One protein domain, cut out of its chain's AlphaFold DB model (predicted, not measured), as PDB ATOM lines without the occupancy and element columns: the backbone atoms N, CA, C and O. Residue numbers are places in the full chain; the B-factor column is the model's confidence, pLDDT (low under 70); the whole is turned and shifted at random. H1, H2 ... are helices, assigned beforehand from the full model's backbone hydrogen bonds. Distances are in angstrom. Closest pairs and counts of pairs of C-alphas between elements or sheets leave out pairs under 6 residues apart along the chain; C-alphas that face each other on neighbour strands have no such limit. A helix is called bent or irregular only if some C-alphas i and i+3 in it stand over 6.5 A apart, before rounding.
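Overview. This is residues 23 to 125 of the 128 residues of an uncharacterized protein of Pseudoalteromonas piratica (UniProt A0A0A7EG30). Three long helices, H3, H4 and H5, make an up-and-down bundle, each running against the one before it, and their centres form a triangle. The short helix H2 packs on one part of H3 and on the first residues of H5, and the small H1 packs on H3; H5 turns sharply near its end. The printed part has 103 residues with five named helices, in the order H1, H2, H3, H4, H5, and no named strand, and its class is all helix. It is compact, with a radius of gyration of the C-alphas of 13.8 A, yet elongated in outline, spanning 42 by 26 by 19 A.

Arrangement. Start at residues 23 to 26, H1, which touches residues 52 to 57 alone of H3, residues 43 to 61; the closest C-alphas are those of Gln 26 and Gln 53, 4.5 A apart. Next comes H2, residues 28 to 36, which meets H1 only through their link. H2 touches residues 46 to 53 alone of H3, closest at the C-alphas of Phe 29 and Ser 49, 5.0 A; they form a helical hairpin at a shallow tilt of 29 degrees, opposite ways. H3 is the hub, touching four helices. It forms a hairpin with H4, residues 65 to 90, at a shallow tilt of 19 degrees, with the C-alphas of Cys 58 and Met 71 closest at 5.3 A. H5, residues 100 to 123, touches H4 at a steep tilt of 40 degrees, opposite ways, another hairpin; the C-alphas of Ile 78 and Val 114 are closest, 5.4 A. H5 and H3 touch and run the same way at a shallow tilt of 27 degrees, closest at the C-alphas of Leu 50 and Gly 107, 6.6 A. With residues 100 to 104 alone H5 touches H2, where the C-alphas of Leu 33 and Gly 100 are closest, 5.8 A. H2 and H4 are apart. Every O i to N i+4 pair is within hydrogen-bond range in H2, but 14 of 15 in H3, 18 of 22 in H4 and 13 of 20 in H5; H1 is too short for such a pair.

Along the chain. Find C-alpha 23 at (87.565, 138.627, 148.836), where H1 begins. H3 runs 28.0 A from C-alpha 43 at (96.475, 159.126, 143.651). H4 runs 35.5 A and has a kink of 50 degrees near residue 84; it is irregular, with C-alphas 66 and 69 7.8 A apart. H5 spans 21.8 A to C-alpha 123 at (77.492, 147.064, 151.804), with a kink of 110 degrees near residue 117; it is irregular, with C-alphas 114 and 117 9.4 A apart.

Size, cuts and confidence. Look at Gln 39 and Thr 66 for the two C-alphas farthest apart, 42.5 A. The printed part has no cut and no long link. Residues 41 to 42 pair briefly with residues 96 to 97, antiparallel. The mean pLDDT of the printed part is 82.8; the model's confidence is low, under 70, at residues 116 to 125.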
ATOM      1  N   GLN A  23      87.098 138.139 147.534       70.06
ATOM      2  CA  GLN A  23      87.565 138.627 148.836       70.06
ATOM      3  C   GLN A  23      88.804 139.528 148.739       70.06
ATOM      4  O   GLN A  23      88.854 140.577 149.378       70.06
ATOM      5  N   THR A  24      89.795 139.172 147.916       74.88
ATOM      6  CA  THR A  24      91.006 139.990 147.737       74.88
ATOM      7  C   THR A  24      90.667 141.330 147.099       74.88
ATOM      8  O   THR A  24      91.171 142.369 147.521       74.88
ATOM      9  N   ARG A  25      89.759 141.335 146.119       74.19
ATOM     10  CA  ARG A  25      89.324 142.569 145.454       74.19
ATOM     11  C   ARG A  25      88.483 143.455 146.375       74.19
ATOM     12  O   ARG A  25      88.683 144.664 146.387       74.19
ATOM     13  N   GLN A  26      87.638 142.871 147.224       76.50
ATOM     14  CA  GLN A  26      86.929 143.602 148.284       76.50
ATOM     15  C   GLN A  26      87.882 144.224 149.315       76.50
ATOM     16  O   GLN A  26      87.566 145.261 149.901       76.50
ATOM     17  N   ASN A  27      89.059 143.632 149.512       79.94
ATOM     18  CA  ASN A  27      90.091 144.137 150.415       79.94
ATOM     19  C   ASN A  27      91.138 145.026 149.727       79.94
ATOM     20  O   ASN A  27      92.023 145.519 150.419       79.94
ATOM     21  N   ALA A  28      91.030 145.295 148.419       78.62
ATOM     22  CA  ALA A  28      92.051 146.012 147.648       78.62
ATOM     23  C   ALA A  28      92.455 147.359 148.272       78.62
ATOM     24  O   ALA A  28      93.639 147.680 148.333       78.62
ATOM     25  N   PHE A  29      91.484 148.119 148.788       81.81
ATOM     26  CA  PHE A  29      91.755 149.371 149.492       81.81
ATOM     27  C   PHE A  29      92.491 149.155 150.823       81.81
ATOM     28  O   PHE A  29      93.465 149.845 151.097       81.81
ATOM     29  N   ASN A  30      92.085 148.165 151.624       81.06
ATOM     30  CA  ASN A  30      92.745 147.851 152.896       81.06
ATOM     31  C   ASN A  30      94.195 147.397 152.675       81.06
ATOM     32  O   ASN A  30      95.092 147.844 153.378       81.06
ATOM     33  N   THR A  31      94.444 146.579 151.649       81.88
ATOM     34  CA  THR A  31      95.799 146.166 151.257       81.88
ATOM     35  C   THR A  31      96.651 147.350 150.794       81.88
ATOM     36  O   THR A  31      97.845 147.414 151.090       81.88
ATOM     37  N   LEU A  32      96.056 148.323 150.094       81.12
ATOM     38  CA  LEU A  32      96.769 149.544 149.721       81.12
ATOM     39  C   LEU A  32      97.100 150.403 150.952       81.12
ATOM     40  O   LEU A  32      98.193 150.958 151.030       81.12
ATOM     41  N   LEU A  33      96.200 150.473 151.936       80.12
ATOM     42  CA  LEU A  33      96.457 151.168 153.200       80.12
ATOM     43  C   LEU A  33      97.591 150.522 154.002       80.12
ATOM     44  O   LEU A  33      98.391 151.245 154.571       80.12
ATOM     45  N   GLU A  34      97.745 149.200 153.994       80.81
ATOM     46  CA  GLU A  34      98.919 148.552 154.612       80.81
ATOM     47  C   GLU A  34     100.241 148.956 153.932       80.81
ATOM     48  O   GLU A  34     101.309 148.913 154.540       80.81
ATOM     49  N   THR A  35     100.179 149.367 152.662       76.88
ATOM     50  CA  THR A  35     101.351 149.799 151.890       76.88
ATOM     51  C   THR A  35     101.746 151.242 152.207       76.88
ATOM     52  O   THR A  35     102.937 151.556 152.175       76.88
ATOM     53  N   ILE A  36     100.782 152.107 152.555       79.44
ATOM     54  CA  ILE A  36     101.041 153.531 152.823       79.44
ATOM     55  C   ILE A  36     101.937 153.752 154.048       79.44
ATOM     56  O   ILE A  36     102.723 154.694 154.080       79.44
ATOM     57  N   ASP A  37     101.881 152.830 155.013       71.88
ATOM     58  CA  ASP A  37     102.717 152.846 156.217       71.88
ATOM     59  C   ASP A  37     104.198 152.558 155.902       71.88
ATOM     60  O   ASP A  37     105.079 152.799 156.729       71.88
ATOM     61  N   VAL A  38     104.483 152.040 154.701       80.75
ATOM     62  CA  VAL A  38     105.827 151.670 154.239       80.75
ATOM     63  C   VAL A  38     106.329 152.609 153.140       80.75
ATOM     64  O   VAL A  38     107.525 152.905 153.093       80.75
ATOM     65  N   GLN A  39     105.449 153.077 152.253       83.69
ATOM     66  CA  GLN A  39     105.796 153.967 151.145       83.69
ATOM     67  C   GLN A  39     104.606 154.841 150.718       83.69
ATOM     68  O   GLN A  39     103.475 154.356 150.741       83.69
ATOM     69  N   PRO A  40     104.835 156.085 150.255       85.94
ATOM     70  CA  PRO A  40     103.769 156.903 149.691       85.94
ATOM     71  C   PRO A  40     103.093 156.202 148.509       85.94
ATOM     72  O   PRO A  40     103.765 155.616 147.659       85.94
ATOM     73  N   ILE A  41     101.768 156.282 148.453       88.00
ATOM     74  CA  ILE A  41     100.959 155.748 147.351       88.00
ATOM     75  C   ILE A  41     100.529 156.891 146.444       88.00
ATOM     76  O   ILE A  41     100.239 157.995 146.910       88.00
ATOM     77  N   ASN A  42     100.445 156.653 145.141       90.62
ATOM     78  CA  ASN A  42      99.990 157.700 144.235       90.62
ATOM     79  C   ASN A  42      98.451 157.756 144.165       90.62
ATOM     80  O   ASN A  42      97.735 156.785 144.426       90.62
ATOM     81  N   GLN A  43      97.918 158.913 143.775       90.44
ATOM     82  CA  GLN A  43      96.475 159.126 143.651       90.44
ATOM     83  C   GLN A  43      95.807 158.151 142.664       90.44
ATOM     84  O   GLN A  43      94.636 157.810 142.830       90.44
ATOM     85  N   PHE A  44      96.524 157.707 141.631       90.19
ATOM     86  CA  PHE A  44      95.999 156.768 140.643       90.19
ATOM     87  C   PHE A  44      95.807 155.362 141.238       90.19
ATOM     88  O   PHE A  44      94.745 154.771 141.062       90.19
ATOM     89  N   GLU A  45      96.771 154.865 142.014       88.88
ATOM     90  CA  GLU A  45      96.693 153.605 142.764       88.88
ATOM     91  C   GLU A  45      95.545 153.640 143.772       88.88
ATOM     92  O   GLU A  45      94.769 152.686 143.872       88.88
ATOM     93  N   LEU A  46      95.385 154.772 144.466       88.75
ATOM     94  CA  LEU A  46      94.277 154.985 145.389       88.75
ATOM     95  C   LEU A  46      92.924 154.858 144.676       88.75
ATOM     96  O   LEU A  46      92.100 154.041 145.088       88.75
ATOM     97  N   LYS A  47      92.719 155.589 143.572       90.69
ATOM     98  CA  LYS A  47      91.493 155.508 142.758       90.69
ATOM     99  C   LYS A  47      91.234 154.090 142.256       90.69
ATOM    100  O   LYS A  47      90.139 153.561 142.432       90.69
ATOM    101  N   GLN A  48      92.253 153.444 141.694       90.69
ATOM    102  CA  GLN A  48      92.144 152.091 141.157       90.69
ATOM    103  C   GLN A  48      91.751 151.068 142.238       90.69
ATOM    104  O   GLN A  48      90.891 150.214 141.998       90.69
ATOM    105  N   SER A  49      92.342 151.160 143.434       87.88
ATOM    106  CA  SER A  49      92.015 150.263 144.553       87.88
ATOM    107  C   SER A  49      90.581 150.454 145.051       87.88
ATOM    108  O   SER A  49      89.887 149.470 145.314       87.88
ATOM    109  N   LEU A  50      90.114 151.705 145.122       88.94
ATOM    110  CA  LEU A  50      88.763 152.042 145.550       88.94
ATOM    111  C   LEU A  50      87.727 151.550 144.543       88.94
ATOM    112  O   LEU A  50      86.771 150.897 144.952       88.94
ATOM    113  N   ASN A  51      87.954 151.787 143.246       89.19
ATOM    114  CA  ASN A  51      87.111 151.284 142.156       89.19
ATOM    115  C   ASN A  51      86.981 149.772 142.204       89.19
ATOM    116  O   ASN A  51      85.878 149.230 142.215       89.19
ATOM    117  N   THR A  52      88.114 149.088 142.334       87.62
ATOM    118  CA  THR A  52      88.096 147.633 142.429       87.62
ATOM    119  C   THR A  52      87.304 147.171 143.646       87.62
ATOM    120  O   THR A  52      86.491 146.254 143.536       87.62
ATOM    121  N   GLN A  53      87.514 147.801 144.801       86.38
ATOM    122  CA  GLN A  53      86.799 147.434 146.011       86.38
ATOM    123  C   GLN A  53      85.283 147.611 145.858       86.38
ATOM    124  O   GLN A  53      84.536 146.724 146.276       86.38
ATOM    125  N   VAL A  54      84.814 148.724 145.283       87.56
ATOM    126  CA  VAL A  54      83.371 148.957 145.116       87.56
ATOM    127  C   VAL A  54      82.757 147.998 144.093       87.56
ATOM    128  O   VAL A  54      81.712 147.415 144.370       87.56
ATOM    129  N   GLU A  55      83.437 147.723 142.977       88.56
ATOM    130  CA  GLU A  55      82.974 146.741 141.988       88.56
ATOM    131  C   GLU A  55      82.915 145.324 142.565       88.56
ATOM    132  O   GLU A  55      81.949 144.597 142.342       88.56
ATOM    133  N   ALA A  56      83.930 144.922 143.332       86.56
ATOM    134  CA  ALA A  56      83.987 143.605 143.957       86.56
ATOM    135  C   ALA A  56      82.844 143.403 144.963       86.56
ATOM    136  O   ALA A  56      82.237 142.334 145.023       86.56
ATOM    137  N   ARG A  57      82.482 144.460 145.702       84.88
ATOM    138  CA  ARG A  57      81.305 144.454 146.582       84.88
ATOM    139  C   ARG A  57      80.010 144.257 145.792       84.88
ATOM    140  O   ARG A  57      79.195 143.439 146.206       84.88
ATOM    141  N   CYS A  58      79.843 144.914 144.641       85.69
ATOM    142  CA  CYS A  58      78.691 144.648 143.775       85.69
ATOM    143  C   CYS A  58      78.696 143.209 143.246       85.69
ATOM    144  O   CYS A  58      77.681 142.526 143.310       85.69
ATOM    145  N   GLN A  59      79.841 142.700 142.790       86.06
ATOM    146  CA  GLN A  59      79.965 141.324 142.295       86.06
ATOM    147  C   GLN A  59      79.680 140.272 143.374       86.06
ATOM    148  O   GLN A  59      79.193 139.188 143.066       86.06
ATOM    149  N   ALA A  60      79.943 140.580 144.648       84.31
ATOM    150  CA  ALA A  60      79.600 139.698 145.761       84.31
ATOM    151  C   ALA A  60      78.083 139.481 145.901       84.31
ATOM    152  O   ALA A  60      77.670 138.401 146.321       84.31
ATOM    153  N   ILE A  61      77.260 140.455 145.495       82.19
ATOM    154  CA  ILE A  61      75.793 140.335 145.483       82.19
ATOM    155  C   ILE A  61      75.360 139.215 144.528       82.19
ATOM    156  O   ILE A  61      74.495 138.414 144.873       82.19
ATOM    157  N   GLY A  62      76.005 139.112 143.364       80.12
ATOM    158  CA  GLY A  62      75.709 138.113 142.334       80.12
ATOM    159  C   GLY A  62      76.233 136.703 142.621       80.12
ATOM    160  O   GLY A  62      76.147 135.844 141.751       80.12
ATOM    161  N   THR A  63      76.784 136.441 143.815       79.81
ATOM    162  CA  THR A  63      77.140 135.068 144.229       79.81
ATOM    163  C   THR A  63      75.910 134.178 144.424       79.81
ATOM    164  O   THR A  63      76.017 132.956 144.342       79.81
ATOM    165  N   ASP A  64      74.746 134.790 144.635       77.38
ATOM    166  CA  ASP A  64      73.435 134.152 144.590       77.38
ATOM    167  C   ASP A  64      72.755 134.513 143.260       77.38
ATOM    168  O   ASP A  64      72.535 135.692 142.968       77.38
ATOM    169  N   GLU A  65      72.407 133.501 142.458       75.88
ATOM    170  CA  GLU A  65      71.785 133.662 141.134       75.88
ATOM    171  C   GLU A  65      70.475 134.471 141.182       75.88
ATOM    172  O   GLU A  65      70.101 135.115 140.203       75.88
ATOM    173  N   THR A  66      69.793 134.508 142.330       81.94
ATOM    174  CA  THR A  66      68.571 135.306 142.520       81.94
ATOM    175  C   THR A  66      68.829 136.813 142.634       81.94
ATOM    176  O   THR A  66      67.888 137.605 142.593       81.94
ATOM    177  N   ASN A  67      70.092 137.228 142.761       83.94
ATOM    178  CA  ASN A  67      70.497 138.619 142.940       83.94
ATOM    179  C   ASN A  67      71.305 139.177 141.755       83.94
ATOM    180  O   ASN A  67      71.884 140.258 141.876       83.94
ATOM    181  N   LEU A  68      71.321 138.490 140.604       86.62
ATOM    182  CA  LEU A  68      72.023 138.948 139.397       86.62
ATOM    183  C   LEU A  68      71.570 140.343 138.942       86.62
ATOM    184  O   LEU A  68      72.408 141.199 138.685       86.62
ATOM    185  N   GLU A  69      70.263 140.612 138.937       86.25
ATOM    186  CA  GLU A  69      69.719 141.926 138.557       86.25
ATOM    187  C   GLU A  69      70.206 143.043 139.499       86.25
ATOM    188  O   GLU A  69      70.610 144.111 139.049       86.25
ATOM    189  N   LYS A  70      70.278 142.770 140.808       85.06
ATOM    190  CA  LYS A  70      70.807 143.724 141.801       85.06
ATOM    191  C   LYS A  70      72.307 143.951 141.642       85.06
ATOM    192  O   LYS A  70      72.788 145.058 141.873       85.06
ATOM    193  N   MET A  71      73.060 142.908 141.284       88.31
ATOM    194  CA  MET A  71      74.482 143.038 140.963       88.31
ATOM    195  C   MET A  71      74.671 143.961 139.755       88.31
ATOM    196  O   MET A  71      75.497 144.869 139.816       88.31
ATOM    197  N   GLU A  72      73.915 143.741 138.676       89.12
ATOM    198  CA  GLU A  72      73.981 144.570 137.469       89.12
ATOM    199  C   GLU A  72      73.580 146.021 137.751       89.12
ATOM    200  O   GLU A  72      74.267 146.943 137.314       89.12
ATOM    201  N   GLU A  73      72.524 146.238 138.537       87.88
ATOM    202  CA  GLU A  73      72.097 147.570 138.972       87.88
ATOM    203  C   GLU A  73      73.202 148.287 139.768       87.88
ATOM    204  O   GLU A  73      73.529 149.441 139.485       87.88
ATOM    205  N   CYS A  74      73.839 147.580 140.704       87.94
ATOM    206  CA  CYS A  74      74.950 148.089 141.509       87.94
ATOM    207  C   CYS A  74      76.163 148.471 140.640       87.94
ATOM    208  O   CYS A  74      76.714 149.563 140.790       87.94
ATOM    209  N   LEU A  75      76.556 147.608 139.692       89.81
ATOM    210  CA  LEU A  75      77.674 147.872 138.775       89.81
ATOM    211  C   LEU A  75      77.391 149.060 137.853       89.81
ATOM    212  O   LEU A  75      78.239 149.941 137.715       89.81
ATOM    213  N   ASN A  76      76.189 149.125 137.275       89.69
ATOM    214  CA  ASN A  76      75.786 150.244 136.426       89.69
ATOM    215  C   ASN A  76      75.832 151.571 137.184       89.69
ATOM    216  O   ASN A  76      76.228 152.589 136.615       89.69
ATOM    217  N   LEU A  77      75.456 151.576 138.465       86.19
ATOM    218  CA  LEU A  77      75.493 152.787 139.273       86.19
ATOM    219  C   LEU A  77      76.935 153.252 139.522       86.19
ATOM    220  O   LEU A  77      77.227 154.432 139.323       86.19
ATOM    221  N   ILE A  78      77.850 152.329 139.845       87.81
ATOM    222  CA  ILE A  78      79.285 152.643 139.948       87.81
ATOM    223  C   ILE A  78      79.789 153.243 138.636       87.81
ATOM    224  O   ILE A  78      80.342 154.338 138.652       87.81
ATOM    225  N   HIS A  79      79.558 152.582 137.498       89.94
ATOM    226  CA  HIS A  79      80.048 153.050 136.194       89.94
ATOM    227  C   HIS A  79      79.436 154.386 135.767       89.94
ATOM    228  O   HIS A  79      80.094 155.171 135.091       89.94
ATOM    229  N   THR A  80      78.203 154.673 136.189       89.94
ATOM    230  CA  THR A  80      77.538 155.952 135.903       89.94
ATOM    231  C   THR A  80      78.175 157.111 136.669       89.94
ATOM    232  O   THR A  80      78.352 158.188 136.103       89.94
ATOM    233  N   TYR A  81      78.512 156.910 137.946       88.31
ATOM    234  CA  TYR A  81      78.960 157.995 138.830       88.31
ATOM    235  C   TYR A  81      80.471 158.041 139.061       88.31
ATOM    236  O   TYR A  81      80.954 159.028 139.612       88.31
ATOM    237  N   GLN A  82      81.225 157.023 138.641       90.38
ATOM    238  CA  GLN A  82      82.669 156.923 138.864       90.38
ATOM    239  C   GLN A  82      83.408 158.196 138.441       90.38
ATOM    240  O   GLN A  82      84.050 158.824 139.279       90.38
ATOM    241  N   ASP A  83      83.284 158.614 137.180       91.44
ATOM    242  CA  ASP A  83      84.032 159.763 136.652       91.44
ATOM    243  C   ASP A  83      83.668 161.070 137.372       91.44
ATOM    244  O   ASP A  83      84.535 161.890 137.691       91.44
ATOM    245  N   GLU A  84      82.381 161.259 137.668       91.88
ATOM    246  CA  GLU A  84      81.896 162.426 138.401       91.88
ATOM    247  C   GLU A  84      82.450 162.444 139.829       91.88
ATOM    248  O   GLU A  84      82.990 163.459 140.276       91.88
ATOM    249  N   CYS A  85      82.365 161.321 140.538       91.56
ATOM    250  CA  CYS A  85      82.853 161.182 141.902       91.56
ATOM    251  C   CYS A  85      84.375 161.291 141.980       91.56
ATOM    252  O   CYS A  85      84.898 161.945 142.885       91.56
ATOM    253  N   GLU A  86      85.103 160.713 141.026       92.56
ATOM    254  CA  GLU A  86      86.552 160.854 140.943       92.56
ATOM    255  C   GLU A  86      86.946 162.323 140.768       92.56
ATOM    256  O   GLU A  86      87.826 162.823 141.477       92.56
ATOM    257  N   LEU A  87      86.263 163.040 139.873       92.44
ATOM    258  CA  LEU A  87      86.493 164.462 139.661       92.44
ATOM    259  C   LEU A  87      86.133 165.285 140.906       92.44
ATOM    260  O   LEU A  87      86.904 166.150 141.313       92.44
ATOM    261  N   GLN A  88      84.985 165.039 141.535       92.19
ATOM    262  CA  GLN A  88      84.548 165.806 142.704       92.19
ATOM    263  C   GLN A  88      85.449 165.591 143.921       92.19
ATOM    264  O   GLN A  88      85.754 166.542 144.645       92.19
ATOM    265  N   ILE A  89      85.874 164.349 144.158       92.88
ATOM    266  CA  ILE A  89      86.623 163.980 145.357       92.88
ATOM    267  C   ILE A  89      88.119 164.223 145.178       92.88
ATOM    268  O   ILE A  89      88.735 164.799 146.071       92.88
ATOM    269  N   PHE A  90      88.707 163.870 144.032       94.12
ATOM    270  CA  PHE A  90      90.165 163.876 143.860       94.12
ATOM    271  C   PHE A  90      90.725 165.070 143.081       94.12
ATOM    272  O   PHE A  90      91.941 165.177 142.944       94.12
ATOM    273  N   ARG A  91      89.900 166.007 142.594       92.56
ATOM    274  CA  ARG A  91      90.396 167.180 141.842       92.56
ATOM    275  C   ARG A  91      91.431 168.013 142.599       92.56
ATOM    276  O   ARG A  91      92.306 168.593 141.966       92.56
ATOM    277  N   LEU A  92      91.297 168.111 143.920       90.00
ATOM    278  CA  LEU A  92      92.205 168.867 144.792       90.00
ATOM    279  C   LEU A  92      92.981 167.960 145.758       90.00
ATOM    280  O   LEU A  92      93.610 168.460 146.687       90.00
ATOM    281  N   ALA A  93      92.916 166.644 145.555       91.25
ATOM    282  CA  ALA A  93      93.695 165.699 146.337       91.25
ATOM    283  C   ALA A  93      95.187 165.803 145.985       91.25
ATOM    284  O   ALA A  93      95.524 166.159 144.847       91.25
ATOM    285  N   PRO A  94      96.082 165.457 146.926       91.06
ATOM    286  CA  PRO A  94      97.502 165.381 146.634       91.06
ATOM    287  C   PRO A  94      97.786 164.316 145.565       91.06
ATOM    288  O   PRO A  94      96.986 163.406 145.316       91.06
ATOM    289  N   VAL A  95      98.930 164.467 144.894       90.12
ATOM    290  CA  VAL A  95      99.395 163.515 143.871       90.12
ATOM    291  C   VAL A  95      99.892 162.223 144.521       90.12
ATOM    292  O   VAL A  95      99.694 161.145 143.964       90.12
ATOM    293  N   GLU A  96     100.480 162.338 145.711       92.00
ATOM    294  CA  GLU A  96     100.959 161.236 146.540       92.00
ATOM    295  C   GLU A  96     100.366 161.365 147.943       92.00
ATOM    296  O   GLU A  96     100.255 162.469 148.474       92.00
ATOM    297  N   PHE A  97      99.987 160.238 148.528       88.62
ATOM    298  CA  PHE A  97      99.519 160.127 149.898       88.62
ATOM    299  C   PHE A  97     100.585 159.391 150.699       88.62
ATOM    300  O   PHE A  97     100.910 158.245 150.397       88.62
ATOM    301  N   ASP A  98     101.106 160.037 151.732       88.75
ATOM    302  CA  ASP A  98     102.044 159.471 152.708       88.75
ATOM    303  C   ASP A  98     101.365 159.168 154.057       88.75
ATOM    304  O   ASP A  98     101.991 158.654 154.982       88.75
ATOM    305  N   ASN A  99     100.070 159.477 154.167       85.06
ATOM    306  CA  ASN A  99      99.275 159.335 155.375       85.06
ATOM    307  C   ASN A  99      98.034 158.467 155.128       85.06
ATOM    308  O   ASN A  99      97.092 158.872 154.436       85.06
ATOM    309  N   GLY A 100      97.991 157.299 155.776       83.44
ATOM    310  CA  GLY A 100      96.856 156.375 155.710       83.44
ATOM    311  C   GLY A 100      95.528 157.002 156.120       83.44
ATOM    312  O   GLY A 100      94.507 156.740 155.492       83.44
ATOM    313  N   SER A 101      95.524 157.897 157.109       86.00
ATOM    314  CA  SER A 101      94.304 158.584 157.539       86.00
ATOM    315  C   SER A 101      93.757 159.527 156.468       86.00
ATOM    316  O   SER A 101      92.538 159.664 156.360       86.00
ATOM    317  N   GLU A 102      94.623 160.178 155.688       89.00
ATOM    318  CA  GLU A 102      94.180 161.044 154.594       89.00
ATOM    319  C   GLU A 102      93.617 160.193 153.452       89.00
ATOM    320  O   GLU A 102      92.500 160.434 152.996       89.00
ATOM    321  N   ALA A 103      94.321 159.124 153.068       89.12
ATOM    322  CA  ALA A 103      93.834 158.169 152.073       89.12
ATOM    323  C   ALA A 103      92.476 157.549 152.472       89.12
ATOM    324  O   ALA A 103      91.586 157.412 151.627       89.12
ATOM    325  N   ILE A 104      92.271 157.243 153.761       89.06
ATOM    326  CA  ILE A 104      90.989 156.780 154.324       89.06
ATOM    327  C   ILE A 104      89.878 157.818 154.168       89.06
ATOM    328  O   ILE A 104      88.761 157.444 153.803       89.06
ATOM    329  N   ASP A 105      90.140 159.098 154.436       90.75
ATOM    330  CA  ASP A 105      89.117 160.140 154.309       90.75
ATOM    331  C   ASP A 105      88.633 160.275 152.859       90.75
ATOM    332  O   ASP A 105      87.428 160.211 152.585       90.75
ATOM    333  N   TYR A 106      89.571 160.348 151.910       91.06
ATOM    334  CA  TYR A 106      89.240 160.368 150.485       91.06
ATOM    335  C   TYR A 106      88.516 159.092 150.046       91.06
ATOM    336  O   TYR A 106      87.521 159.177 149.324       91.06
ATOM    337  N   GLY A 107      88.942 157.923 150.534       88.56
ATOM    338  CA  GLY A 107      88.286 156.646 150.256       88.56
ATOM    339  C   GLY A 107      86.831 156.600 150.720       88.56
ATOM    340  O   GLY A 107      85.943 156.248 149.943       88.56
ATOM    341  N   LYS A 108      86.549 157.042 151.952       88.50
ATOM    342  CA  LYS A 108      85.179 157.115 152.492       88.50
ATOM    343  C   LYS A 108      84.299 158.068 151.691       88.50
ATOM    344  O   LYS A 108      83.146 157.750 151.393       88.50
ATOM    345  N   ARG A 109      84.829 159.240 151.333       90.38
ATOM    346  CA  ARG A 109      84.106 160.235 150.526       90.38
ATOM    347  C   ARG A 109      83.797 159.705 149.130       90.38
ATOM    348  O   ARG A 109      82.680 159.897 148.654       90.38
ATOM    349  N   TYR A 110      84.754 159.014 148.517       90.25
ATOM    350  CA  TYR A 110      84.574 158.374 147.222       90.25
ATOM    351  C   TYR A 110      83.486 157.300 147.271       90.25
ATOM    352  O   TYR A 110      82.499 157.412 146.551       90.25
ATOM    353  N   GLN A 111      83.600 156.331 148.185       87.00
ATOM    354  CA  GLN A 111      82.610 155.262 148.363       87.00
ATOM    355  C   GLN A 111      81.200 155.812 148.582       87.00
ATOM    356  O   GLN A 111      80.249 155.339 147.966       87.00
ATOM    357  N   LYS A 112      81.060 156.843 149.422       86.38
ATOM    358  CA  LYS A 112      79.770 157.494 149.674       86.38
ATOM    359  C   LYS A 112      79.182 158.136 148.415       86.38
ATOM    360  O   LYS A 112      77.963 158.147 148.261       86.38
ATOM    361  N   CYS A 113      80.031 158.682 147.549       88.69
ATOM    362  CA  CYS A 113      79.616 159.283 146.289       88.69
ATOM    363  C   CYS A 113      79.134 158.211 145.301       88.69
ATOM    364  O   CYS A 113      78.007 158.300 144.822       88.69
ATOM    365  N   VAL A 114      79.935 157.165 145.060       87.19
ATOM    366  CA  VAL A 114      79.610 156.159 144.032       87.19
ATOM    367  C   VAL A 114      78.562 155.138 144.446       87.19
ATOM    368  O   VAL A 114      77.899 154.598 143.575       87.19
ATOM    369  N   LEU A 115      78.384 154.842 145.737       79.19
ATOM    370  CA  LEU A 115      77.434 153.803 146.157       79.19
ATOM    371  C   LEU A 115      76.014 154.324 146.406       79.19
ATOM    372  O   LEU A 115      75.092 153.513 146.454       79.19
ATOM    373  N   SER A 116      75.802 155.645 146.517       67.69
ATOM    374  CA  SER A 116      74.529 156.249 146.949       67.69
ATOM    375  C   SER A 116      74.002 155.666 148.285       67.69
ATOM    376  O   SER A 116      74.341 154.571 148.731       67.69
ATOM    377  N   ASN A 117      73.106 156.367 148.983       56.16
ATOM    378  CA  ASN A 117      72.453 155.778 150.167       56.16
ATOM    379  C   ASN A 117      71.583 154.551 149.808       56.16
ATOM    380  O   ASN A 117      71.193 153.796 150.694       56.16
ATOM    381  N   GLN A 118      71.281 154.357 148.518       50.81
ATOM    382  CA  GLN A 118      70.440 153.272 148.012       50.81
ATOM    383  C   GLN A 118      71.118 151.901 148.019       50.81
ATOM    384  O   GLN A 118      70.400 150.919 148.052       50.81
ATOM    385  N   PHE A 119      72.450 151.796 148.066       54.72
ATOM    386  CA  PHE A 119      73.134 150.501 148.226       54.72
ATOM    387  C   PHE A 119      73.948 150.400 149.512       54.72
ATOM    388  O   PHE A 119      74.519 149.347 149.800       54.72
ATOM    389  N   ALA A 120      73.931 151.451 150.341       52.78
ATOM    390  CA  ALA A 120      74.553 151.443 151.661       52.78
ATOM    391  C   ALA A 120      74.126 150.210 152.477       52.78
ATOM    392  O   ALA A 120      74.981 149.543 153.045       52.78
ATOM    393  N   TYR A 121      72.847 149.817 152.426       49.12
ATOM    394  CA  TYR A 121      72.324 148.653 153.155       49.12
ATOM    395  C   TYR A 121      72.828 147.284 152.653       49.12
ATOM    396  O   TYR A 121      72.747 146.309 153.395       49.12
ATOM    397  N   LEU A 122      73.328 147.185 151.414       45.34
ATOM    398  CA  LEU A 122      73.934 145.952 150.882       45.34
ATOM    399  C   LEU A 122      75.411 145.832 151.264       45.34
ATOM    400  O   LEU A 122      75.956 144.733 151.323       45.34
ATOM    401  N   VAL A 123      76.056 146.967 151.530       49.69
ATOM    402  CA  VAL A 123      77.492 147.064 151.804       49.69
ATOM    403  C   VAL A 123      77.791 147.071 153.314       49.69
ATOM    404  O   VAL A 123      78.909 146.743 153.718       49.69
ATOM    405  N   ASP A 124      76.786 147.344 154.154       45.78
ATOM    406  CA  ASP A 124      76.906 147.536 155.611       45.78
ATOM    407  C   ASP A 124      77.004 146.244 156.448       45.78
ATOM    408  O   ASP A 124      76.609 146.205 157.611       45.78
ATOM    409  N   THR A 125      77.526 145.148 155.891       40.34
ATOM    410  CA  THR A 125      77.735 143.909 156.669       40.34
ATOM    411  C   THR A 125      79.112 143.795 157.317       40.34
ATOM    412  O   THR A 125      79.353 142.814 158.016       40.34
TER     413      THR A 125